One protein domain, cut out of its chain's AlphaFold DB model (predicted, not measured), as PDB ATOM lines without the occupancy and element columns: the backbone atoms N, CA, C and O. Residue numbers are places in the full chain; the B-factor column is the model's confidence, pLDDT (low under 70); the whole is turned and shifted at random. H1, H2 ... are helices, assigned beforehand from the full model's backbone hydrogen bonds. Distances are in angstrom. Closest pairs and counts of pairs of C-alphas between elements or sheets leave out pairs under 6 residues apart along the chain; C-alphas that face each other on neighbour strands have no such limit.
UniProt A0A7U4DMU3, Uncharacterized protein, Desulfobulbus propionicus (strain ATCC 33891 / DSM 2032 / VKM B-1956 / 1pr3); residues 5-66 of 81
ATOM      1  N   VAL A   5      74.888 133.758 144.887       94.12
ATOM      2  CA  VAL A   5      73.894 133.912 143.828       94.12
ATOM      3  C   VAL A   5      74.571 133.671 142.482       94.12
ATOM      4  O   VAL A   5      75.405 134.452 142.027       94.12
ATOM      5  N   TYR A   6      74.214 132.566 141.840       92.88
ATOM      6  CA  TYR A   6      74.718 132.172 140.527       92.88
ATOM      7  C   TYR A   6      73.886 132.737 139.372       92.88
ATOM      8  O   TYR A   6      72.719 133.087 139.539       92.88
ATOM      9  N   LEU A   7      74.478 132.758 138.171       89.88
ATOM     10  CA  LEU A   7      73.861 133.262 136.936       89.88
ATOM     11  C   LEU A   7      72.449 132.721 136.681       89.88
ATOM     12  O   LEU A   7      71.586 133.444 136.186       89.88
ATOM     13  N   TRP A   8      72.215 131.442 136.966       88.94
ATOM     14  CA  TRP A   8      70.933 130.817 136.670       88.94
ATOM     15  C   TRP A   8      69.793 131.388 137.528       88.94
ATOM     16  O   TRP A   8      68.684 131.475 137.017       88.94
ATOM     17  N   HIS A   9      70.060 131.871 138.750       91.12
ATOM     18  CA  HIS A   9      69.059 132.579 139.559       91.12
ATOM     19  C   HIS A   9      68.600 133.860 138.859       91.12
ATOM     20  O   HIS A   9      67.411 134.128 138.742       91.12
ATOM     21  N   PHE A  10      69.542 134.629 138.310       90.44
ATOM     22  CA  PHE A  10      69.202 135.829 137.551       90.44
ATOM     23  C   PHE A  10      68.431 135.496 136.266       90.44
ATOM     24  O   PHE A  10      67.526 136.225 135.871       90.44
ATOM     25  N   ARG A  11      68.760 134.375 135.612       86.94
ATOM     26  CA  ARG A  11      68.014 133.892 134.438       86.94
ATOM     27  C   ARG A  11      66.618 133.384 134.793       86.94
ATOM     28  O   ARG A  11      65.716 133.539 133.978       86.94
ATOM     29  N   ALA A  12      66.434 132.816 135.983       87.50
ATOM     30  CA  ALA A  12      65.125 132.423 136.504       87.50
ATOM     31  C   ALA A  12      64.182 133.620 136.637       87.50
ATOM     32  O   ALA A  12      62.989 133.494 136.384       87.50
ATOM     33  N   LEU A  13      64.748 134.781 136.968       88.75
ATOM     34  CA  LEU A  13      64.065 136.072 137.031       88.75
ATOM     35  C   LEU A  13      63.950 136.771 135.663       88.75
ATOM     36  O   LEU A  13      63.625 137.952 135.597       88.75
ATOM     37  N   GLU A  14      64.249 136.061 134.571       88.69
ATOM     38  CA  GLU A  14      64.191 136.550 133.187       88.69
ATOM     39  C   GLU A  14      65.101 137.761 132.898       88.69
ATOM     40  O   GLU A  14      64.905 138.497 131.925       88.69
ATOM     41  N   TYR A  15      66.164 137.957 133.685       88.12
ATOM     42  CA  TYR A  15      67.130 139.019 133.418       88.12
ATOM     43  C   TYR A  15      67.991 138.712 132.192       88.12
ATOM     44  O   TYR A  15      68.569 137.634 132.030       88.12
ATOM     45  N   CYS A  16      68.129 139.710 131.318       85.19
ATOM     46  CA  CYS A  16      68.945 139.584 130.118       85.19
ATOM     47  C   CYS A  16      70.449 139.684 130.438       85.19
ATOM     48  O   CYS A  16      70.894 140.537 131.210       85.19
ATOM     49  N   ASN A  17      71.268 138.864 129.765       86.25
ATOM     50  CA  ASN A  17      72.728 138.864 129.959       86.25
ATOM     51  C   ASN A  17      73.361 140.240 129.678       86.25
ATOM     52  O   ASN A  17      74.337 140.617 130.322       86.25
ATOM     53  N   ARG A  18      72.808 141.008 128.728       88.75
ATOM     54  CA  ARG A  18      73.296 142.355 128.391       88.75
ATOM     55  C   ARG A  18      73.105 143.341 129.545       88.75
ATOM     56  O   ARG A  18      74.027 144.095 129.850       88.75
ATOM     57  N   GLY A  19      71.920 143.342 130.159       89.94
ATOM     58  CA  GLY A  19      71.597 144.209 131.292       89.94
ATOM     59  C   GLY A  19      72.457 143.871 132.502       89.94
ATOM     60  O   GLY A  19      73.126 144.747 133.041       89.94
ATOM     61  N   MET A  20      72.545 142.579 132.829       90.81
ATOM     62  CA  MET A  20      73.388 142.095 133.919       90.81
ATOM     63  C   MET A  20      74.853 142.489 133.736       90.81
ATOM     64  O   MET A  20      75.441 143.078 134.635       90.81
ATOM     65  N   ARG A  21      75.444 142.241 132.559       91.50
ATOM     66  CA  ARG A  21      76.841 142.614 132.274       91.50
ATOM     67  C   ARG A  21      77.120 144.089 132.538       91.50
ATOM     68  O   ARG A  21      78.125 144.406 133.163       91.50
ATOM     69  N   ARG A  22      76.234 144.984 132.086       92.44
ATOM     70  CA  ARG A  22      76.371 146.427 132.341       92.44
ATOM     71  C   ARG A  22      76.248 146.756 133.826       92.44
ATOM     72  O   ARG A  22      77.037 147.547 134.328       92.44
ATOM     73  N   TRP A  23      75.293 146.139 134.513       92.31
ATOM     74  CA  TRP A  23      75.039 146.367 135.934       92.31
ATOM     75  C   TRP A  23      76.186 145.891 136.838       92.31
ATOM     76  O   TRP A  23      76.555 146.587 137.783       92.31
ATOM     77  N   PHE A  24      76.785 144.736 136.530       92.94
ATOM     78  CA  PHE A  24      77.964 144.226 137.235       92.94
ATOM     79  C   PHE A  24      79.210 145.058 136.926       92.94
ATOM     80  O   PHE A  24      79.936 145.436 137.845       92.94
ATOM     81  N   ALA A  25      79.417 145.424 135.657       92.44
ATOM     82  CA  ALA A  25      80.539 146.269 135.259       92.44
ATOM     83  C   ALA A  25      80.506 147.641 135.953       92.44
ATOM     84  O   ALA A  25      81.545 148.125 136.391       92.44
ATOM     85  N   SER A  26      79.319 148.240 136.138       91.44
ATOM     86  CA  SER A  26      79.184 149.515 136.861       91.44
ATOM     87  C   SER A  26      79.526 149.419 138.353       91.44
ATOM     88  O   SER A  26      79.613 150.444 139.021       91.44
ATOM     89  N   ARG A  27      79.693 148.204 138.885       88.94
ATOM     90  CA  ARG A  27      80.046 147.908 140.282       88.94
ATOM     91  C   ARG A  27      81.455 147.332 140.421       88.94
ATOM     92  O   ARG A  27      81.822 146.883 141.500       88.94
ATOM     93  N   GLY A  28      82.233 147.316 139.336       89.12
ATOM     94  CA  GLY A  28      83.585 146.758 139.326       89.12
ATOM     95  C   GLY A  28      83.632 145.232 139.449       89.12
ATOM     96  O   GLY A  28      84.695 144.686 139.719       89.12
ATOM     97  N   ILE A  29      82.506 144.539 139.252       89.62
ATOM     98  CA  ILE A  29      82.440 143.076 139.300       89.62
ATOM     99  C   ILE A  29      82.684 142.543 137.888       89.62
ATOM    100  O   ILE A  29      81.947 142.880 136.952       89.62
ATOM    101  N   ALA A  30      83.709 141.705 137.717       90.81
ATOM    102  CA  ALA A  30      83.999 141.117 136.420       90.81
ATOM    103  C   ALA A  30      82.934 140.075 136.059       90.81
ATOM    104  O   ALA A  30      82.527 139.243 136.867       90.81
ATOM    105  N   TRP A  31      82.497 140.082 134.798       89.38
ATOM    106  CA  TRP A  31      81.473 139.140 134.336       89.38
ATOM    107  C   TRP A  31      81.910 137.674 134.474       89.38
ATOM    108  O   TRP A  31      81.072 136.803 134.682       89.38
ATOM    109  N   GLN A  32      83.210 137.395 134.362       90.75
ATOM    110  CA  GLN A  32      83.752 136.045 134.513       90.75
ATOM    111  C   GLN A  32      83.602 135.520 135.948       90.75
ATOM    112  O   GLN A  32      83.253 134.354 136.111       90.75
ATOM    113  N   ASP A  33      83.739 136.376 136.963       90.88
ATOM    114  CA  ASP A  33      83.563 135.993 138.372       90.88
ATOM    115  C   ASP A  33      82.116 135.557 138.641       90.88
ATOM    116  O   ASP A  33      81.860 134.537 139.281       90.88
ATOM    117  N   VAL A  34      81.150 136.270 138.046       90.06
ATOM    118  CA  VAL A  34      79.718 135.923 138.115       90.06
ATOM    119  C   VAL A  34      79.442 134.538 137.516       90.06
ATOM    120  O   VAL A  34      78.607 133.795 138.035       90.06
ATOM    121  N   LEU A  35      80.118 134.189 136.416       89.44
ATOM    122  CA  LEU A  35      79.953 132.896 135.743       89.44
ATOM    123  C   LEU A  35      80.619 131.747 136.507       89.44
ATOM    124  O   LEU A  35      80.051 130.657 136.583       89.44
ATOM    125  N   ASN A  36      81.820 131.982 137.034       89.38
ATOM    126  CA  ASN A  36      82.646 130.938 137.628       89.38
ATOM    127  C   ASN A  36      82.265 130.668 139.078       89.38
ATOM    128  O   ASN A  36      82.013 129.515 139.418       89.38
ATOM    129  N   ASP A  37      82.146 131.708 139.900       89.50
ATOM    130  CA  ASP A  37      82.030 131.580 141.358       89.50
ATOM    131  C   ASP A  37      80.673 132.053 141.895       89.50
ATOM    132  O   ASP A  37      80.288 131.718 143.018       89.50
ATOM    133  N   GLY A  38      79.913 132.785 141.076       91.62
ATOM    134  CA  GLY A  38      78.708 133.473 141.521       91.62
ATOM    135  C   GLY A  38      79.039 134.684 142.395       91.62
ATOM    136  O   GLY A  38      80.192 134.995 142.687       91.62
ATOM    137  N   VAL A  39      78.005 135.403 142.816       92.75
ATOM    138  CA  VAL A  39      78.156 136.671 143.544       92.75
ATOM    139  C   VAL A  39      77.755 136.483 144.995       92.75
ATOM    140  O   VAL A  39      76.839 135.719 145.295       92.75
ATOM    141  N   ASP A  40      78.453 137.152 145.908       93.88
ATOM    142  CA  ASP A  40      78.073 137.141 147.318       93.88
ATOM    143  C   ASP A  40      76.704 137.811 147.516       93.88
ATOM    144  O   ASP A  40      76.459 138.915 147.016       93.88
ATOM    145  N   ALA A  41      75.810 137.140 148.239       94.62
ATOM    146  CA  ALA A  41      74.498 137.671 148.569       94.62
ATOM    147  C   ALA A  41      74.584 138.981 149.369       94.62
ATOM    148  O   ALA A  41      73.775 139.879 149.151       94.62
ATOM    149  N   GLU A  42      75.573 139.127 150.252       92.75
ATOM    150  CA  GLU A  42      75.762 140.341 151.050       92.75
ATOM    151  C   GLU A  42      76.173 141.528 150.171       92.75
ATOM    152  O   GLU A  42      75.645 142.625 150.342       92.75
ATOM    153  N   LEU A  43      77.028 141.307 149.163       91.38
ATOM    154  CA  LEU A  43      77.395 142.340 148.184       91.38
ATOM    155  C   LEU A  43      76.192 142.788 147.345       91.38
ATOM    156  O   LEU A  43      76.046 143.972 147.039       91.38
ATOM    157  N   LEU A  44      75.317 141.848 146.980       92.19
ATOM    158  CA  LEU A  44      74.087 142.151 146.251       92.19
ATOM    159  C   LEU A  44      73.110 142.958 147.113       92.19
ATOM    160  O   LEU A  44      72.591 143.969 146.644       92.19
ATOM    161  N   LEU A  45      72.913 142.578 148.377       93.38
ATOM    162  CA  LEU A  45      72.052 143.311 149.312       93.38
ATOM    163  C   LEU A  45      72.597 144.708 149.632       93.38
ATOM    164  O   LEU A  45      71.834 145.672 149.645       93.38
ATOM    165  N   ALA A  46      73.914 144.843 149.812       92.81
ATOM    166  CA  ALA A  46      74.569 146.127 150.062       92.81
ATOM    167  C   ALA A  46      74.391 147.126 148.908       92.81
ATOM    168  O   ALA A  46      74.482 148.334 149.118       92.81
ATOM    169  N   SER A  47      74.109 146.643 147.693       89.81
ATOM    170  CA  SER A  47      73.848 147.514 146.546       89.81
ATOM    171  C   SER A  47      72.522 148.282 146.636       89.81
ATOM    172  O   SER A  47      72.363 149.263 145.911       89.81
ATOM    173  N   GLY A  48      71.572 147.837 147.475       91.44
ATOM    174  CA  GLY A  48      70.236 148.437 147.609       91.44
ATOM    175  C   GLY A  48      69.368 148.359 146.346       91.44
ATOM    176  O   GLY A  48      68.323 149.002 146.268       91.44
ATOM    177  N   ASP A  49      69.802 147.606 145.336       92.31
ATOM    178  CA  ASP A  49      69.146 147.515 144.040       92.31
ATOM    179  C   ASP A  49      68.040 146.453 144.065       92.31
ATOM    180  O   ASP A  49      68.272 145.310 144.461       92.31
ATOM    181  N   ALA A  50      66.843 146.810 143.598       93.00
ATOM    182  CA  ALA A  50      65.699 145.899 143.560       93.00
ATOM    183  C   ALA A  50      65.980 144.616 142.751       93.00
ATOM    184  O   ALA A  50      65.528 143.541 143.138       93.00
ATOM    185  N   MET A  51      66.766 144.702 141.670       91.31
ATOM    186  CA  MET A  51      67.167 143.545 140.862       91.31
ATOM    187  C   MET A  51      68.066 142.591 141.659       91.31
ATOM    188  O   MET A  51      67.933 141.370 141.575       91.31
ATOM    189  N   ALA A  52      68.993 143.149 142.438       93.75
ATOM    190  CA  ALA A  52      69.922 142.380 143.256       93.75
ATOM    191  C   ALA A  52      69.209 141.715 144.438       93.75
ATOM    192  O   ALA A  52      69.435 140.535 144.700       93.75
ATOM    193  N   ILE A  53      68.314 142.449 145.104       95.62
ATOM    194  CA  ILE A  53      67.503 141.942 146.216       95.62
ATOM    195  C   ILE A  53      66.632 140.772 145.745       95.62
ATOM    196  O   ILE A  53      66.688 139.700 146.344       95.62
ATOM    197  N   ALA A  54      65.928 140.920 144.617       94.19
ATOM    198  CA  ALA A  54      65.108 139.846 144.052       94.19
ATOM    199  C   ALA A  54      65.931 138.585 143.724       94.19
ATOM    200  O   ALA A  54      65.497 137.463 143.992       94.19
ATOM    201  N   ALA A  55      67.149 138.746 143.191       93.62
ATOM    202  CA  ALA A  55      68.046 137.622 142.912       93.62
ATOM    203  C   ALA A  55      68.498 136.888 144.184       93.62
ATOM    204  O   ALA A  55      68.614 135.662 144.181       93.62
ATOM    205  N   VAL A  56      68.727 137.622 145.276       95.75
ATOM    206  CA  VAL A  56      69.084 137.058 146.586       95.75
ATOM    207  C   VAL A  56      67.908 136.304 147.204       95.75
ATOM    208  O   VAL A  56      68.096 135.202 147.714       95.75
ATOM    209  N   GLU A  57      66.698 136.854 147.132       95.31
ATOM    210  CA  GLU A  57      65.478 136.194 147.615       95.31
ATOM    211  C   GLU A  57      65.193 134.899 146.848       95.31
ATOM    212  O   GLU A  57      64.898 133.867 147.453       95.31
ATOM    213  N   PHE A  58      65.361 134.919 145.524       93.56
ATOM    214  CA  PHE A  58      65.204 133.728 144.694       93.56
ATOM    215  C   PHE A  58      66.282 132.669 144.978       93.56
ATOM    216  O   PHE A  58      65.998 131.474 145.058       93.56
ATOM    217  N   ALA A  59      67.531 133.084 145.190       94.31
ATOM    218  CA  ALA A  59      68.579 132.163 145.621       94.31
ATOM    219  C   ALA A  59      68.278 131.559 147.005       94.31
ATOM    220  O   ALA A  59      68.568 130.391 147.254       94.31
ATOM    221  N   ALA A  60      67.648 132.319 147.904       93.69
ATOM    222  CA  ALA A  60      67.237 131.818 149.209       93.69
ATOM    223  C   ALA A  60      66.122 130.765 149.113       93.69
ATOM    224  O   ALA A  60      66.199 129.751 149.807       93.69
ATOM    225  N   SER A  61      65.119 130.972 148.250       92.12
ATOM    226  CA  SER A  61      64.008 130.022 148.069       92.12
ATOM    227  C   SER A  61      64.446 128.701 147.433       92.12
ATOM    228  O   SER A  61      63.855 127.659 147.701       92.12
ATOM    229  N   THR A  62      65.513 128.741 146.637       90.19
ATOM    230  CA  THR A  62      66.101 127.581 145.953       90.19
ATOM    231  C   THR A  62      67.226 126.909 146.749       90.19
ATOM    232  O   THR A  62      67.765 125.886 146.336       90.19
ATOM    233  N   GLY A  63      67.585 127.439 147.922       91.12
ATOM    234  CA  GLY A  63      68.607 126.845 148.787       91.12
ATOM    235  C   GLY A  63      70.052 127.133 148.364       91.12
ATOM    236  O   GLY A  63      70.955 126.401 148.766       91.12
ATOM    237  N   TRP A  64      70.291 128.213 147.612       90.94
ATOM    238  CA  TRP A  64      71.617 128.688 147.187       90.94
ATOM    239  C   TRP A  64      72.373 127.702 146.289       90.94
ATOM    240  O   TRP A  64      73.608 127.639 146.320       90.94
ATOM    241  N   THR A  65      71.653 126.907 145.497       89.56
ATOM    242  CA  THR A  65      72.273 125.874 144.668       89.56
ATOM    243  C   THR A  65      73.044 126.486 143.500       89.56
ATOM    244  O   THR A  65      72.646 127.469 142.876       89.56
ATOM    245  N   ARG A  66      74.200 125.898 143.179       86.88
ATOM    246  CA  ARG A  66      74.962 126.273 141.977       86.88
ATOM    247  C   ARG A  66      74.257 125.844 140.703       86.88
ATOM    248  O   ARG A  66      74.318 126.541 139.694       86.88
TER     249      ARG A  66
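AT A GLANCE: This is residues 5 to 66 of the 81 residues of an uncharacterized protein of Desulfobulbus propionicus (strain ATCC 33891 / DSM 2032 / VKM B-1956 / 1pr3) (UniProt A0A7U4DMU3). Five short helices are set round a common middle as a compact cluster, with the longest, H5, along one side and H4 folded back on it as a helical hairpin. H1 crosses H5 at about a right angle, while H2 and H3 make a corner away from H5; the link of residues 37 to 40 leads from H3 to H4. The printed part has 62 residues with five named helices, H1 to H5 in chain order, and no named strand, and its class is all helix. The whole is compact, with a radius of gyration of the C-alphas of 10.3 A, and rounded, spanning 27 by 22 by 20 A.

HOW THE PARTS SIT: H5, residues 50 to 61, touches H4, residues 41 to 46, with its residues 52 to 56 alone. The closest C-alphas of this hairpin are those of Leu 44 and Ala 52, 5.1 A apart, and the two helices run opposite ways at a shallow tilt of 29 degrees. With residues 55 to 59 alone, H5 touches H1, residues 7 to 12. Their closest C-alphas, those of Phe 10 and Ala 55, are 5.8 A apart, and their lines are about perpendicular at 90 degrees. H1 is close to but not clearly touching H3, residues 31 to 36; the closest C-alphas, those of Leu 7 and Leu 35, are 6.2 A apart. H1 and H2, residues 17 to 25, are near each other, with 6 pairs of C-alphas within 10 A. H2 and H3 only just touch, with 3 pairs of C-alphas within 8 A, and only at the corner by their link; the closest C-alphas are those of Arg 21 and Trp 31, at 6.1 A, and the lines are about perpendicular at 75 degrees. H2 is apart from both H4 and H5, and H3 is apart from H5. In H1, H2, H3, H4 and H5 every O i to N i+4 pair is within hydrogen-bond range.

IN THESE COORDINATES: H5 has 12 residues and is 16.6 A from first to last C-alpha; it begins at C-alpha 50 (65.699, 145.899, 143.560) and ends at C-alpha 61 (64.008, 130.022, 148.069). H2 has 9 residues and is 12.0 A long. H1, H3 and H4 have 6 residues each; H1 begins at C-alpha 7 (73.861, 133.262, 136.936).

THE WHOLE: The two C-alphas farthest apart are those of Ser 26 and Gly 63, at 27.7 A. The first and last printed C-alphas, those of Val 5 and Arg 66, are 7.9 A apart. The printed part has no cut, and the four links between the helices are tight. The mean pLDDT of the printed part is 91.2, and no printed residue is under 70.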